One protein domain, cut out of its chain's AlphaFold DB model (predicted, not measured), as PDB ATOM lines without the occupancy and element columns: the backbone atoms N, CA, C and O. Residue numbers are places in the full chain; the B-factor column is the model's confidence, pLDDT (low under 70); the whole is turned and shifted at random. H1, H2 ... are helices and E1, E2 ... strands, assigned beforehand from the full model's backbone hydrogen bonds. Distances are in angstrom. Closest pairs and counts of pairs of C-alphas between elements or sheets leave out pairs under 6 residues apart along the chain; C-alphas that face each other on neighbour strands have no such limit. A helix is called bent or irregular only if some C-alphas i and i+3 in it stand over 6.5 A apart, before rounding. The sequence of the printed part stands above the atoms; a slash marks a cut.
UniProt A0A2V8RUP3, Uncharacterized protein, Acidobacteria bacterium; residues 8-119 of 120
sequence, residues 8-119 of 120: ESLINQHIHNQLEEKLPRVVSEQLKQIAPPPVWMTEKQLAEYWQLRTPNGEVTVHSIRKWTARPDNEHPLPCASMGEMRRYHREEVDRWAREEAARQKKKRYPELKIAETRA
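AT A GLANCE: This is residues 8 to 119 of the 120 residues of an uncharacterized protein of Acidobacteria bacterium (UniProt A0A2V8RUP3). Two helical arms stick out from a small body of short helices, loops and a strand hairpin, and the long axis comes from the arms. One arm is the bent helix H1, free over residues 8 to 32; the other is the far part of H4, free over residues 101 to 117, while the body holds H2, H3, the hairpin E1 and E2, and the near part of H4. The body without the free stretches has 68 residues and spans 35 by 27 by 26 A. The printed part has 112 residues, with four named helices and two named strands in the order H1, H2, H3, E1, E2, H4; it is mostly helix, and its sheet, in the order E1, E2, is antiparallel. The whole is extended, with a radius of gyration of the C-alphas of 22.0 A, and flat, spanning 78 by 45 by 21 A.

HOW THE PARTS SIT: H1, residues 8 to 34, was assigned as one helix by its hydrogen bonds but is bent: C-alphas 21 and 24 are 6.5 A apart. Its arms H1a, residues 8 to 21, and H1b, residues 24 to 34, stand at a steep tilt of 37 degrees, only just beyond shallow. H1b is apart from H2, residues 43 to 49. H2 and H3, residues 62 to 68, only just touch, with 3 pairs of C-alphas within 8 A, the closest being those of Glu 43 and Ile 64 at 6.8 A. Their lines are about perpendicular at 71 degrees, only just beyond steep. E1, residues 80 to 82, and E2, residues 85 to 89, form an antiparallel hairpin, with N 80 and O 87 at 2.8 A and N 85 and O 82 at 3.1 A within hydrogen-bond range. The closest C-alphas of H2 and E2 are those of Glu 43 and Arg 86, 7.2 A apart. Residues 40 to 41 also pair, antiparallel, with residues 88 to 89 of E2. H4, residues 90 to 117, touches no helix. Every O i to N i+4 pair is within hydrogen-bond range in H1a, H2 and H3, against 6 of 7 in H1b and 21 of 24 in H4.

IN THESE COORDINATES: H1a begins at C-alpha 8 (496.511, 478.162, 438.458) and is 20.0 A long; H1b is 15.5 A. H2 measures 9.9 A, H3 10.0 A, E1 6.5 A and E2 13.2 A. H4 begins at C-alpha 90 (465.546, 436.802, 426.178) and ends at C-alpha 117 (426.815, 443.708, 440.680), 41.9 A away. It is neither bent nor irregular, but only just: C-alphas 107 and 110 are 6.4 A apart.

THE WHOLE: The two C-alphas farthest apart are those of Ser 9 and Thr 117, at 78.7 A. The printed part has no cut. The links H2 to H3, 12 residues, and H3 to E1, 11 residues, are long. The mean pLDDT of the printed part is 82.4; residues 19 to 35 and 109 to 119 are under 70.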
ATOM      1  N   GLU A   8     497.312 478.454 439.651       79.56
ATOM      2  CA  GLU A   8     496.511 478.162 438.458       79.56
ATOM      3  C   GLU A   8     496.941 476.868 437.749       79.56
ATOM      4  O   GLU A   8     496.089 476.076 437.351       79.56
ATOM      5  N   SER A   9     498.249 476.598 437.647       81.75
ATOM      6  CA  SER A   9     498.766 475.349 437.074       81.75
ATOM      7  C   SER A   9     498.344 474.132 437.899       81.75
ATOM      8  O   SER A   9     497.959 473.108 437.337       81.75
ATOM      9  N   LEU A  10     498.373 474.244 439.230       81.62
ATOM     10  CA  LEU A  10     497.965 473.162 440.132       81.62
ATOM     11  C   LEU A  10     496.456 472.910 440.077       81.62
ATOM     12  O   LEU A  10     496.029 471.757 440.075       81.62
ATOM     13  N   ILE A  11     495.652 473.974 439.990       82.00
ATOM     14  CA  ILE A  11     494.196 473.873 439.836       82.00
ATOM     15  C   ILE A  11     493.852 473.188 438.511       82.00
ATOM     16  O   ILE A  11     493.084 472.227 438.504       82.00
ATOM     17  N   ASN A  12     494.461 473.623 437.405       79.44
ATOM     18  CA  ASN A  12     494.212 473.038 436.089       79.44
ATOM     19  C   ASN A  12     494.618 471.561 436.034       79.44
ATOM     20  O   ASN A  12     493.866 470.735 435.518       79.44
ATOM     21  N   GLN A  13     495.755 471.205 436.632       81.06
ATOM     22  CA  GLN A  13     496.206 469.817 436.695       81.06
ATOM     23  C   GLN A  13     495.301 468.950 437.581       81.06
ATOM     24  O   GLN A  13     494.977 467.821 437.216       81.06
ATOM     25  N   HIS A  14     494.825 469.475 438.713       81.06
ATOM     26  CA  HIS A  14     493.884 468.757 439.574       81.06
ATOM     27  C   HIS A  14     492.535 468.521 438.884       81.06
ATOM     28  O   HIS A  14     491.990 467.420 438.960       81.06
ATOM     29  N   ILE A  15     492.011 469.529 438.178       78.06
ATOM     30  CA  ILE A  15     490.779 469.405 437.390       78.06
ATOM     31  C   ILE A  15     490.962 468.362 436.285       78.06
ATOM     32  O   ILE A  15     490.095 467.507 436.111       78.06
ATOM     33  N   HIS A  16     492.089 468.389 435.571       71.94
ATOM     34  CA  HIS A  16     492.366 467.432 434.503       71.94
ATOM     35  C   HIS A  16     492.416 465.990 435.026       71.94
ATOM     36  O   HIS A  16     491.713 465.127 434.504       71.94
ATOM     37  N   ASN A  17     493.119 465.752 436.135       75.25
ATOM     38  CA  ASN A  17     493.198 464.432 436.764       75.25
ATOM     39  C   ASN A  17     491.825 463.937 437.259       75.25
ATOM     40  O   ASN A  17     491.476 462.774 437.070       75.25
ATOM     41  N   GLN A  18     491.008 464.822 437.844       71.00
ATOM     42  CA  GLN A  18     489.636 464.500 438.267       71.00
ATOM     43  C   GLN A  18     488.731 464.130 437.084       71.00
ATOM     44  O   GLN A  18     487.836 463.294 437.227       71.00
ATOM     45  N   LEU A  19     488.923 464.770 435.928       65.06
ATOM     46  CA  LEU A  19     488.165 464.475 434.715       65.06
ATOM     47  C   LEU A  19     488.599 463.141 434.103       65.06
ATOM     48  O   LEU A  19     487.730 462.329 433.789       65.06
ATOM     49  N   GLU A  20     489.904 462.874 433.998       63.78
ATOM     50  CA  GLU A  20     490.419 461.594 433.492       63.78
ATOM     51  C   GLU A  20     490.047 460.404 434.382       63.78
ATOM     52  O   GLU A  20     489.800 459.316 433.871       63.78
ATOM     53  N   GLU A  21     489.921 460.589 435.698       69.81
ATOM     54  CA  GLU A  21     489.460 459.524 436.597       69.81
ATOM     55  C   GLU A  21     487.951 459.242 436.443       69.81
ATOM     56  O   GLU A  21     487.492 458.098 436.558       69.81
ATOM     57  N   LYS A  22     487.149 460.277 436.158       62.72
ATOM     58  CA  LYS A  22     485.680 460.177 436.083       62.72
ATOM     59  C   LYS A  22     485.165 459.774 434.702       62.72
ATOM     60  O   LYS A  22     484.165 459.056 434.622       62.72
ATOM     61  N   LEU A  23     485.841 460.184 433.628       58.09
ATOM     62  CA  LEU A  23     485.473 459.875 432.242       58.09
ATOM     63  C   LEU A  23     485.314 458.361 431.977       58.09
ATOM     64  O   LEU A  23     484.272 457.975 431.444       58.09
ATOM     65  N   PRO A  24     486.231 457.473 432.410       61.69
ATOM     66  CA  PRO A  24     486.104 456.034 432.196       61.69
ATOM     67  C   PRO A  24     484.853 455.443 432.846       61.69
ATOM     68  O   PRO A  24     484.220 454.566 432.262       61.69
ATOM     69  N   ARG A  25     484.458 455.923 434.033       57.97
ATOM     70  CA  ARG A  25     483.259 455.429 434.733       57.97
ATOM     71  C   ARG A  25     481.977 455.858 434.030       57.97
ATOM     72  O   ARG A  25     481.132 455.009 433.762       57.97
ATOM     73  N   VAL A  26     481.870 457.139 433.674       59.88
ATOM     74  CA  VAL A  26     480.685 457.687 432.995       59.88
ATOM     75  C   VAL A  26     480.510 457.054 431.614       59.88
ATOM     76  O   VAL A  26     479.410 456.631 431.261       59.88
ATOM     77  N   VAL A  27     481.598 456.908 430.854       58.69
ATOM     78  CA  VAL A  27     481.565 456.258 429.537       58.69
ATOM     79  C   VAL A  27     481.201 454.775 429.668       58.69
ATOM     80  O   VAL A  27     480.383 454.277 428.899       58.69
ATOM     81  N   SER A  28     481.715 454.069 430.680       56.94
ATOM     82  CA  SER A  28     481.368 452.659 430.927       56.94
ATOM     83  C   SER A  28     479.894 452.455 431.289       56.94
ATOM     84  O   SER A  28     479.289 451.457 430.891       56.94
ATOM     85  N   GLU A  29     479.297 453.377 432.043       58.12
ATOM     86  CA  GLU A  29     477.872 453.333 432.383       58.12
ATOM     87  C   GLU A  29     476.980 453.667 431.185       58.12
ATOM     88  O   GLU A  29     475.965 453.002 430.988       58.12
ATOM     89  N   GLN A  30     477.375 454.631 430.348       55.06
ATOM     90  CA  GLN A  30     476.631 454.963 429.131       55.06
ATOM     91  C   GLN A  30     476.720 453.857 428.074       55.06
ATOM     92  O   GLN A  30     475.708 453.495 427.480       55.06
ATOM     93  N   LEU A  31     477.887 453.239 427.877       54.66
ATOM     94  CA  LEU A  31     478.044 452.144 426.911       54.66
ATOM     95  C   LEU A  31     477.227 450.898 427.288       54.66
ATOM     96  O   LEU A  31     476.693 450.231 426.403       54.66
ATOM     97  N   LYS A  32     477.045 450.618 428.588       57.06
ATOM     98  CA  LYS A  32     476.132 449.557 429.055       57.06
ATOM     99  C   LYS A  32     474.674 449.797 428.658       57.06
ATOM    100  O   LYS A  32     473.933 448.827 428.548       57.06
ATOM    101  N   GLN A  33     474.262 451.047 428.442       57.12
ATOM    102  CA  GLN A  33     472.900 451.382 428.010       57.12
ATOM    103  C   GLN A  33     472.700 451.229 426.494       57.12
ATOM    104  O   GLN A  33     471.567 451.083 426.047       57.12
ATOM    105  N   ILE A  34     473.783 451.260 425.709       60.34
ATOM    106  CA  ILE A  34     473.730 451.255 424.237       60.34
ATOM    107  C   ILE A  34     473.932 449.841 423.672       60.34
ATOM    108  O   ILE A  34     473.467 449.531 422.575       60.34
ATOM    109  N   ALA A  35     474.608 448.958 424.412       67.56
ATOM    110  CA  ALA A  35     474.793 447.577 423.987       67.56
ATOM    111  C   ALA A  35     473.449 446.821 423.953       67.56
ATOM    112  O   ALA A  35     472.662 446.919 424.899       67.56
ATOM    113  N   PRO A  36     473.175 446.030 422.897       75.88
ATOM    114  CA  PRO A  36     471.979 445.205 422.860       75.88
ATOM    115  C   PRO A  36     471.980 444.228 424.051       75.88
ATOM    116  O   PRO A  36     473.037 443.681 424.387       75.88
ATOM    117  N   PRO A  37     470.818 443.968 424.679       81.06
ATOM    118  CA  PRO A  37     470.736 443.052 425.808       81.06
ATOM    119  C   PRO A  37     471.278 441.674 425.420       81.06
ATOM    120  O   PRO A  37     470.970 441.195 424.318       81.06
ATOM    121  N   PRO A  38     472.040 441.008 426.303       87.81
ATOM    122  CA  PRO A  38     472.564 439.685 426.011       87.81
ATOM    123  C   PRO A  38     471.413 438.697 425.792       87.81
ATOM    124  O   PRO A  38     470.357 438.790 426.416       87.81
ATOM    125  N   VAL A  39     471.628 437.731 424.898       93.50
ATOM    126  CA  VAL A  39     470.627 436.700 424.574       93.50
ATOM    127  C   VAL A  39     470.306 435.840 425.800       93.50
ATOM    128  O   VAL A  39     469.142 435.543 426.061       93.50
ATOM    129  N   TRP A  40     471.332 435.503 426.585       95.06
ATOM    130  CA  TRP A  40     471.211 434.807 427.862       95.06
ATOM    131  C   TRP A  40     471.534 435.749 429.019       95.06
ATOM    132  O   TRP A  40     472.635 436.294 429.107       95.06
ATOM    133  N   MET A  41     470.587 435.898 429.941       95.25
ATOM    134  CA  MET A  41     470.661 436.821 431.070       95.25
ATOM    135  C   MET A  41     470.747 436.082 432.407       95.25
ATOM    136  O   MET A  41     470.175 435.009 432.588       95.25
ATOM    137  N   THR A  42     471.465 436.667 433.362       94.75
ATOM    138  CA  THR A  42     471.325 436.350 434.796       94.75
ATOM    139  C   THR A  42     470.051 436.983 435.368       94.75
ATOM    140  O   THR A  42     469.471 437.867 434.739       94.75
ATOM    141  N   GLU A  43     469.643 436.608 436.588       94.69
ATOM    142  CA  GLU A  43     468.513 437.256 437.288       94.69
ATOM    143  C   GLU A  43     468.656 438.786 437.325       94.69
ATOM    144  O   GLU A  43     467.700 439.510 437.058       94.69
ATOM    145  N   LYS A  44     469.862 439.286 437.628       93.94
ATOM    146  CA  LYS A  44     470.131 440.724 437.730       93.94
ATOM    147  C   LYS A  44     470.041 441.422 436.374       93.94
ATOM    148  O   LYS A  44     469.411 442.468 436.281       93.94
ATOM    149  N   GLN A  45     470.612 440.828 435.327       94.25
ATOM    150  CA  GLN A  45     470.524 441.378 433.968       94.25
ATOM    151  C   GLN A  45     469.081 441.399 433.464       94.25
ATOM    152  O   GLN A  45     468.674 442.366 432.832       94.25
ATOM    153  N   LEU A  46     468.294 440.369 433.783       95.44
ATOM    154  CA  LEU A  46     466.875 440.344 433.448       95.44
ATOM    155  C   LEU A  46     466.099 441.430 434.210       95.44
ATOM    156  O   LEU A  46     465.254 442.101 433.627       95.44
ATOM    157  N   ALA A  47     466.409 441.645 435.492       95.38
ATOM    158  CA  ALA A  47     465.807 442.720 436.278       95.38
ATOM    159  C   ALA A  47     466.162 444.111 435.730       95.38
ATOM    160  O   ALA A  47     465.296 444.978 435.679       95.38
ATOM    161  N   GLU A  48     467.405 444.317 435.293       93.75
ATOM    162  CA  GLU A  48     467.837 445.548 434.620       93.75
ATOM    163  C   GLU A  48     467.100 445.739 433.289       93.75
ATOM    164  O   GLU A  48     466.539 446.807 433.049       93.75
ATOM    165  N   TYR A  49     467.034 444.690 432.464       93.88
ATOM    166  CA  TYR A  49     466.361 444.700 431.164       93.88
ATOM    167  C   TYR A  49     464.863 445.019 431.279       93.88
ATOM    168  O   TYR A  49     464.352 445.871 430.556       93.88
ATOM    169  N   TRP A  50     464.166 444.398 432.232       94.56
ATOM    170  CA  TRP A  50     462.753 444.667 432.517       94.56
ATOM    171  C   TRP A  50     462.515 445.870 433.433       94.56
ATOM    172  O   TRP A  50     461.367 446.168 433.764       94.56
ATOM    173  N   GLN A  51     463.581 446.557 433.849       94.06
ATOM    174  CA  GLN A  51     463.533 447.728 434.724       94.06
ATOM    175  C   GLN A  51     462.777 447.470 436.038       94.06
ATOM    176  O   GLN A  51     462.079 448.340 436.560       94.06
ATOM    177  N   LEU A  52     462.923 446.267 436.598       92.69
ATOM    178  CA  LEU A  52     462.317 445.910 437.875       92.69
ATOM    179  C   LEU A  52     463.043 446.646 438.998       92.69
ATOM    180  O   LEU A  52     464.173 446.299 439.355       92.69
ATOM    181  N   ARG A  53     462.380 447.656 439.565       93.25
ATOM    182  CA  ARG A  53     462.923 448.482 440.643       93.25
ATOM    183  C   ARG A  53     462.044 448.454 441.885       93.25
ATOM    184  O   ARG A  53     460.821 448.362 441.800       93.25
ATOM    185  N   THR A  54     462.674 448.525 443.047       92.56
ATOM    186  CA  THR A  54     462.016 448.799 444.329       92.56
ATOM    187  C   THR A  54     461.601 450.272 444.423       92.56
ATOM    188  O   THR A  54     462.059 451.093 443.625       92.56
ATOM    189  N   PRO A  55     460.761 450.655 445.406       91.50
ATOM    190  CA  PRO A  55     460.338 452.049 445.585       91.50
ATOM    191  C   PRO A  55     461.487 453.052 445.790       91.50
ATOM    192  O   PRO A  55     461.333 454.227 445.485       91.50
ATOM    193  N   ASN A  56     462.644 452.593 446.276       90.69
ATOM    194  CA  ASN A  56     463.873 453.384 446.428       90.69
ATOM    195  C   ASN A  56     464.726 453.463 445.138       90.69
ATOM    196  O   ASN A  56     465.800 454.055 445.156       90.69
ATOM    197  N   GLY A  57     464.281 452.863 444.028       89.06
ATOM    198  CA  GLY A  57     464.963 452.900 442.730       89.06
ATOM    199  C   GLY A  57     466.013 451.806 442.498       89.06
ATOM    200  O   GLY A  57     466.571 451.734 441.398       89.06
ATOM    201  N   GLU A  58     466.271 450.933 443.472       91.12
ATOM    202  CA  GLU A  58     467.234 449.832 443.333       91.12
ATOM    203  C   GLU A  58     466.687 448.703 442.454       91.12
ATOM    204  O   GLU A  58     465.495 448.411 442.448       91.12
ATOM    205  N   VAL A  59     467.565 448.044 441.695       91.44
ATOM    206  CA  VAL A  59     467.185 446.889 440.869       91.44
ATOM    207  C   VAL A  59     466.831 445.702 441.765       91.44
ATOM    208  O   VAL A  59     467.604 445.345 442.653       91.44
ATOM    209  N   THR A  60     465.701 445.042 441.500       94.50
ATOM    210  CA  THR A  60     465.225 443.907 442.303       94.50
ATOM    211  C   THR A  60     464.952 442.651 441.486       94.50
ATOM    212  O   THR A  60     464.291 442.670 440.450       94.50
ATOM    213  N   VAL A  61     465.423 441.517 442.009       96.00
ATOM    214  CA  VAL A  61     465.217 440.175 441.435       96.00
ATOM    215  C   VAL A  61     464.091 439.400 442.125       96.00
ATOM    216  O   VAL A  61     463.807 438.260 441.764       96.00
ATOM    217  N   HIS A  62     463.430 439.995 443.124       95.44
ATOM    218  CA  HIS A  62     462.437 439.305 443.957       95.44
ATOM    219  C   HIS A  62     461.284 438.718 443.137       95.44
ATOM    220  O   HIS A  62     460.926 437.551 443.299       95.44
ATOM    221  N   SER A  63     460.732 439.505 442.211       93.75
ATOM    222  CA  SER A  63     459.648 439.057 441.330       93.75
ATOM    223  C   SER A  63     460.098 437.946 440.382       93.75
ATOM    224  O   SER A  63     459.378 436.967 440.220       93.75
ATOM    225  N   ILE A  64     461.313 438.042 439.831       96.12
ATOM    226  CA  ILE A  64     461.898 437.013 438.956       96.12
ATOM    227  C   ILE A  64     462.002 435.685 439.703       96.12
ATOM    228  O   ILE A  64     461.545 434.657 439.203       96.12
ATOM    229  N   ARG A  65     462.527 435.706 440.934       95.56
ATOM    230  CA  ARG A  65     462.620 434.514 441.787       95.56
ATOM    231  C   ARG A  65     461.252 433.920 442.080       95.56
ATOM    232  O   ARG A  65     461.080 432.712 441.938       95.56
ATOM    233  N   LYS A  66     460.269 434.762 442.415       95.44
ATOM    234  CA  LYS A  66     458.881 434.330 442.632       95.44
ATOM    235  C   LYS A  66     458.276 433.669 441.400       95.44
ATOM    236  O   LYS A  66     457.649 432.629 441.539       95.44
ATOM    237  N   TRP A  67     458.446 434.248 440.214       96.44
ATOM    238  CA  TRP A  67     457.917 433.676 438.975       96.44
ATOM    239  C   TRP A  67     458.622 432.384 438.582       96.44
ATOM    240  O   TRP A  67     457.975 431.463 438.100       96.44
ATOM    241  N   THR A  68     459.929 432.294 438.823       95.62
ATOM    242  CA  THR A  68     460.713 431.091 438.518       95.62
ATOM    243  C   THR A  68     460.387 429.940 439.473       95.62
ATOM    244  O   THR A  68     460.446 428.785 439.084       95.62
ATOM    245  N   ALA A  69     460.049 430.236 440.730       94.81
ATOM    246  CA  ALA A  69     459.726 429.232 441.746       94.81
ATOM    247  C   ALA A  69     458.264 428.753 441.715       94.81
ATOM    248  O   ALA A  69     457.855 428.004 442.602       94.81
ATOM    249  N   ARG A  70     457.459 429.203 440.745       95.25
ATOM    250  CA  ARG A  70     456.090 428.703 440.585       95.25
ATOM    251  C   ARG A  70     456.118 427.213 440.213       95.25
ATOM    252  O   ARG A  70     457.031 426.793 439.506       95.25
ATOM    253  N   PRO A  71     455.132 426.420 440.650       93.81
ATOM    254  CA  PRO A  71     454.978 425.055 440.161       93.81
ATOM    255  C   PRO A  71     454.612 425.039 438.665       93.81
ATOM    256  O   PRO A  71     454.078 426.015 438.139       93.81
ATOM    257  N   ASP A  72     454.890 423.930 437.974       89.50
ATOM    258  CA  ASP A  72     454.767 423.825 436.506       89.50
ATOM    259  C   ASP A  72     453.349 424.109 435.981       89.50
ATOM    260  O   ASP A  72     453.167 424.641 434.884       89.50
ATOM    261  N   ASN A  73     452.330 423.822 436.794       90.62
ATOM    262  CA  ASN A  73     450.925 424.116 436.507       90.62
ATOM    263  C   ASN A  73     450.565 425.611 436.622       90.62
ATOM    264  O   ASN A  73     449.478 426.009 436.206       90.62
ATOM    265  N   GLU A  74     451.452 426.446 437.164       91.75
ATOM    266  CA  GLU A  74     451.267 427.890 437.342       91.75
ATOM    267  C   GLU A  74     452.109 428.733 436.372       91.75
ATOM    268  O   GLU A  74     452.291 429.941 436.571       91.75
ATOM    269  N   HIS A  75     452.580 428.116 435.285       92.56
ATOM    270  CA  HIS A  75     453.364 428.764 434.233       92.56
ATOM    271  C   HIS A  75     454.596 429.492 434.802       92.56
ATOM    272  O   HIS A  75     454.639 430.734 434.791       92.56
ATOM    273  N   PRO A  76     455.595 428.756 435.321       96.56
ATOM    274  CA  PRO A  76     456.810 429.365 435.836       96.56
ATOM    275  C   PRO A  76     457.557 430.130 434.748       96.56
ATOM    276  O   PRO A  76     457.415 429.865 433.552       96.56
ATOM    277  N   LEU A  77     458.352 431.107 435.177       96.62
ATOM    278  CA  LEU A  77     459.242 431.827 434.276       96.62
ATOM    279  C   LEU A  77     460.279 430.842 433.701       96.62
ATOM    280  O   LEU A  77     460.995 430.225 434.494       96.62
ATOM    281  N   PRO A  78     460.391 430.694 432.365       96.12
ATOM    282  CA  PRO A  78     461.330 429.757 431.765       96.12
ATOM    283  C   PRO A  78     462.770 430.147 432.101       96.12
ATOM    284  O   PRO A  78     463.181 431.296 431.925       96.12
ATOM    285  N   CYS A  79     463.540 429.173 432.578       95.69
ATOM    286  CA  CYS A  79     464.963 429.327 432.837       95.69
ATOM    287  C   CYS A  79     465.712 428.021 432.571       95.69
ATOM    288  O   CYS A  79     465.208 426.934 432.855       95.69
ATOM    289  N   ALA A  80     466.944 428.139 432.091       94.31
ATOM    290  CA  ALA A  80     467.895 427.043 432.050       94.31
ATOM    291  C   ALA A  80     468.686 426.999 433.363       94.31
ATOM    292  O   ALA A  80     469.099 428.040 433.889       94.31
ATOM    293  N   SER A  81     468.925 425.793 433.876       89.75
ATOM    294  CA  SER A  81     469.796 425.579 435.030       89.75
ATOM    295  C   SER A  81     471.198 425.193 434.564       89.75
ATOM    296  O   SER A  81     471.374 424.181 433.891       89.75
ATOM    297  N   MET A  82     472.201 425.991 434.925       85.19
ATOM    298  CA  MET A  82     473.622 425.685 434.744       85.19
ATOM    299  C   MET A  82     474.249 425.462 436.123       85.19
ATOM    300  O   MET A  82     474.887 426.352 436.686       85.19
ATOM    301  N   GLY A  83     474.001 424.281 436.698       85.75
ATOM    302  CA  GLY A  83     474.354 423.980 438.087       85.75
ATOM    303  C   GLY A  83     473.510 424.811 439.054       85.75
ATOM    304  O   GLY A  83     472.288 424.703 439.057       85.75
ATOM    305  N   GLU A  84     474.156 425.664 439.847       82.50
ATOM    306  CA  GLU A  84     473.477 426.594 440.765       82.50
ATOM    307  C   GLU A  84     473.005 427.882 440.070       82.50
ATOM    308  O   GLU A  84     472.212 428.649 440.620       82.50
ATOM    309  N   MET A  85     473.489 428.146 438.853       86.25
ATOM    310  CA  MET A  85     473.229 429.399 438.159       86.25
ATOM    311  C   MET A  85     472.041 429.268 437.208       86.25
ATOM    312  O   MET A  85     472.080 428.513 436.236       86.25
ATOM    313  N   ARG A  86     471.002 430.072 437.439       92.56
ATOM    314  CA  ARG A  86     469.875 430.202 436.510       92.56
ATOM    315  C   ARG A  86     470.198 431.187 435.394       92.56
ATOM    316  O   ARG A  86     470.715 432.281 435.640       92.56
ATOM    317  N   ARG A  87     469.866 430.799 434.165       95.94
ATOM    318  CA  ARG A  87     470.003 431.621 432.962       95.94
ATOM    319  C   ARG A  87     468.663 431.750 432.255       95.94
ATOM    320  O   ARG A  87     467.911 430.788 432.145       95.94
ATOM    321  N   TYR A  88     468.389 432.948 431.765       96.62
ATOM    322  CA  TYR A  88     467.118 433.323 431.161       96.62
ATOM    323  C   TYR A  88     467.340 433.697 429.701       96.62
ATOM    324  O   TYR A  88     468.128 434.602 429.418       96.62
ATOM    325  N   HIS A  89     466.673 433.006 428.780       96.94
ATOM    326  CA  HIS A  89     466.747 433.332 427.361       96.94
ATOM    327  C   HIS A  89     465.782 434.473 427.033       96.94
ATOM    328  O   HIS A  89     464.584 434.363 427.299       96.94
ATOM    329  N   ARG A  90     466.290 435.554 426.430       95.44
ATOM    330  CA  ARG A  90     465.546 436.802 426.178       95.44
ATOM    331  C   ARG A  90     464.184 436.576 425.520       95.44
ATOM    332  O   ARG A  90     463.169 437.058 426.004       95.44
ATOM    333  N   GLU A  91     464.148 435.809 424.435       95.94
ATOM    334  CA  GLU A  91     462.911 435.607 423.670       95.94
ATOM    335  C   GLU A  91     461.862 434.802 424.443       95.94
ATOM    336  O   GLU A  91     460.661 435.042 424.307       95.94
ATOM    337  N   GLU A  92     462.306 433.859 425.275       97.12
ATOM    338  CA  GLU A  92     461.411 433.011 426.058       97.12
ATOM    339  C   GLU A  92     460.780 433.799 427.196       97.12
ATOM    340  O   GLU A  92     459.566 433.723 427.396       97.12
ATOM    341  N   VAL A  93     461.586 434.597 427.902       96.69
ATOM    342  CA  VAL A  93     461.086 435.442 428.985       96.69
ATOM    343  C   VAL A  93     460.195 436.567 428.453       96.69
ATOM    344  O   VAL A  93     459.164 436.846 429.060       96.69
ATOM    345  N   ASP A  94     460.492 437.143 427.283       96.19
ATOM    346  CA  ASP A  94     459.647 438.174 426.660       96.19
ATOM    347  C   ASP A  94     458.324 437.615 426.126       96.19
ATOM    348  O   ASP A  94     457.273 438.265 426.193       96.19
ATOM    349  N   ARG A  95     458.327 436.385 425.601       97.12
ATOM    350  CA  ARG A  95     457.087 435.664 425.288       97.12
ATOM    351  C   ARG A  95     456.285 435.411 426.563       97.12
ATOM    352  O   ARG A  95     455.115 435.791 426.620       97.12
ATOM    353  N   TRP A  96     456.923 434.863 427.594       96.94
ATOM    354  CA  TRP A  96     456.277 434.582 428.874       96.94
ATOM    355  C   TRP A  96     455.658 435.839 429.498       96.94
ATOM    356  O   TRP A  96     454.514 435.793 429.947       96.94
ATOM    357  N   ALA A  97     456.355 436.980 429.470       95.81
ATOM    358  CA  ALA A  97     455.876 438.238 430.041       95.81
ATOM    359  C   ALA A  97     454.603 438.746 429.344       95.81
ATOM    360  O   ALA A  97     453.659 439.188 430.006       95.81
ATOM    361  N   ARG A  98     454.535 438.635 428.009       95.50
ATOM    362  CA  ARG A  98     453.332 438.987 427.233       95.50
ATOM    363  C   ARG A  98     452.144 438.104 427.601       95.50
ATOM    364  O   ARG A  98     451.031 438.602 427.785       95.50
ATOM    365  N   GLU A  99     452.375 436.805 427.737       95.62
ATOM    366  CA  GLU A  99     451.331 435.864 428.136       95.62
ATOM    367  C   GLU A  99     450.892 436.083 429.590       95.62
ATOM    368  O   GLU A  99     449.698 436.031 429.885       95.62
ATOM    369  N   GLU A 100     451.826 436.388 430.494       94.50
ATOM    370  CA  GLU A 100     451.528 436.689 431.896       94.50
ATOM    371  C   GLU A 100     450.656 437.936 432.002       94.50
ATOM    372  O   GLU A 100     449.635 437.911 432.688       94.50
ATOM    373  N   ALA A 101     450.972 438.995 431.257       91.38
ATOM    374  CA  ALA A 101     450.131 440.184 431.194       91.38
ATOM    375  C   ALA A 101     448.708 439.852 430.708       91.38
ATOM    376  O   ALA A 101     447.727 440.354 431.265       91.38
ATOM    377  N   ALA A 102     448.566 438.970 429.712       91.31
ATOM    378  CA  ALA A 102     447.261 438.507 429.245       91.31
ATOM    379  C   ALA A 102     446.510 437.689 430.317       91.31
ATOM    380  O   ALA A 102     445.307 437.892 430.508       91.31
ATOM    381  N   ARG A 103     447.203 436.812 431.060       90.31
ATOM    382  CA  ARG A 103     446.637 436.052 432.190       90.31
ATOM    383  C   ARG A 103     446.166 436.979 433.313       90.31
ATOM    384  O   ARG A 103     445.045 436.829 433.795       90.31
ATOM    385  N   GLN A 104     446.975 437.967 433.690       87.19
ATOM    386  CA  GLN A 104     446.639 438.935 434.740       87.19
ATOM    387  C   GLN A 104     445.447 439.817 434.349       87.19
ATOM    388  O   GLN A 104     444.566 440.059 435.172       87.19
ATOM    389  N   LYS A 105     445.351 440.231 433.077       85.38
ATOM    390  CA  LYS A 105     444.158 440.917 432.561       85.38
ATOM    391  C   LYS A 105     442.913 440.046 432.722       85.38
ATOM    392  O   LYS A 105     441.942 440.491 433.326       85.38
ATOM    393  N   LYS A 106     442.955 438.791 432.260       81.12
ATOM    394  CA  LYS A 106     441.830 437.844 432.384       81.12
ATOM    395  C   LYS A 106     441.406 437.591 433.833       81.12
ATOM    396  O   LYS A 106     440.218 437.422 434.056       81.12
ATOM    397  N   LYS A 107     442.331 437.595 434.801       79.00
ATOM    398  CA  LYS A 107     442.005 437.470 436.236       79.00
ATOM    399  C   LYS A 107     441.287 438.700 436.803       79.00
ATOM    400  O   LYS A 107     440.395 438.542 437.624       79.00
ATOM    401  N   ARG A 108     441.627 439.905 436.332       71.25
ATOM    402  CA  ARG A 108     441.013 441.164 436.795       71.25
ATOM    403  C   ARG A 108     439.618 441.432 436.221       71.25
ATOM    404  O   ARG A 108     438.806 442.076 436.876       71.25
ATOM    405  N   TYR A 109     439.316 440.954 435.012       62.12
ATOM    406  CA  TYR A 109     438.006 441.185 434.379       62.12
ATOM    407  C   TYR A 109     436.799 440.612 435.165       62.12
ATOM    408  O   TYR A 109     435.782 441.302 435.249       62.12
ATOM    409  N   PRO A 110     436.861 439.402 435.754       57.59
ATOM    410  CA  PRO A 110     435.804 438.877 436.619       57.59
ATOM    411  C   PRO A 110     435.596 439.689 437.904       57.59
ATOM    412  O   PRO A 110     434.455 439.897 438.304       57.59
ATOM    413  N   GLU A 111     436.669 440.174 438.535       56.75
ATOM    414  CA  GLU A 111     436.593 440.904 439.813       56.75
ATOM    415  C   GLU A 111     435.836 442.232 439.677       56.75
ATOM    416  O   GLU A 111     435.024 442.573 440.536       56.75
ATOM    417  N   LEU A 112     436.030 442.939 438.559       56.47
ATOM    418  CA  LEU A 112     435.320 444.187 438.270       56.47
ATOM    419  C   LEU A 112     433.809 443.969 438.089       56.47
ATOM    420  O   LEU A 112     433.016 444.723 438.644       56.47
ATOM    421  N   LYS A 113     433.395 442.893 437.404       52.78
ATOM    422  CA  LYS A 113     431.965 442.580 437.219       52.78
ATOM    423  C   LYS A 113     431.263 442.198 438.526       52.78
ATOM    424  O   LYS A 113     430.089 442.509 438.715       52.78
ATOM    425  N   ILE A 114     431.968 441.527 439.438       54.47
ATOM    426  CA  ILE A 114     431.409 441.119 440.738       54.47
ATOM    427  C   ILE A 114     431.269 442.323 441.681       54.47
ATOM    428  O   ILE A 114     430.292 442.393 442.427       54.47
ATOM    429  N   ALA A 115     432.202 443.279 441.641       56.47
ATOM    430  CA  ALA A 115     432.104 444.514 442.423       56.47
ATOM    431  C   ALA A 115     430.934 445.403 441.963       56.47
ATOM    432  O   ALA A 115     430.215 445.946 442.795       56.47
ATOM    433  N   GLU A 116     430.697 445.491 440.653       53.44
ATOM    434  CA  GLU A 116     429.623 446.303 440.067       53.44
ATOM    435  C   GLU A 116     428.223 445.722 440.351       53.44
ATOM    436  O   GLU A 116     427.290 446.459 440.657       53.44
ATOM    437  N   THR A 117     428.093 444.390 440.383       52.75
ATOM    438  CA  THR A 117     426.815 443.708 440.680       52.75
ATOM    439  C   THR A 117     426.422 443.773 442.165       52.75
ATOM    440  O   THR A 117     425.260 443.590 442.503       52.75
ATOM    441  N   ARG A 118     427.368 444.020 443.081       51.12
ATOM    442  CA  ARG A 118     427.100 444.140 444.531       51.12
ATOM    443  C   ARG A 118     426.824 445.570 444.998       51.12
ATOM    444  O   ARG A 118     426.488 445.762 446.163       51.12
ATOM    445  N   ALA A 119     427.005 446.549 444.116       53.41
ATOM    446  CA  ALA A 119     426.758 447.964 444.381       53.41
ATOM    447  C   ALA A 119     425.454 448.481 443.738       53.41
ATOM    448  O   ALA A 119     425.189 449.679 443.818       53.41
TER     449      ALA A 119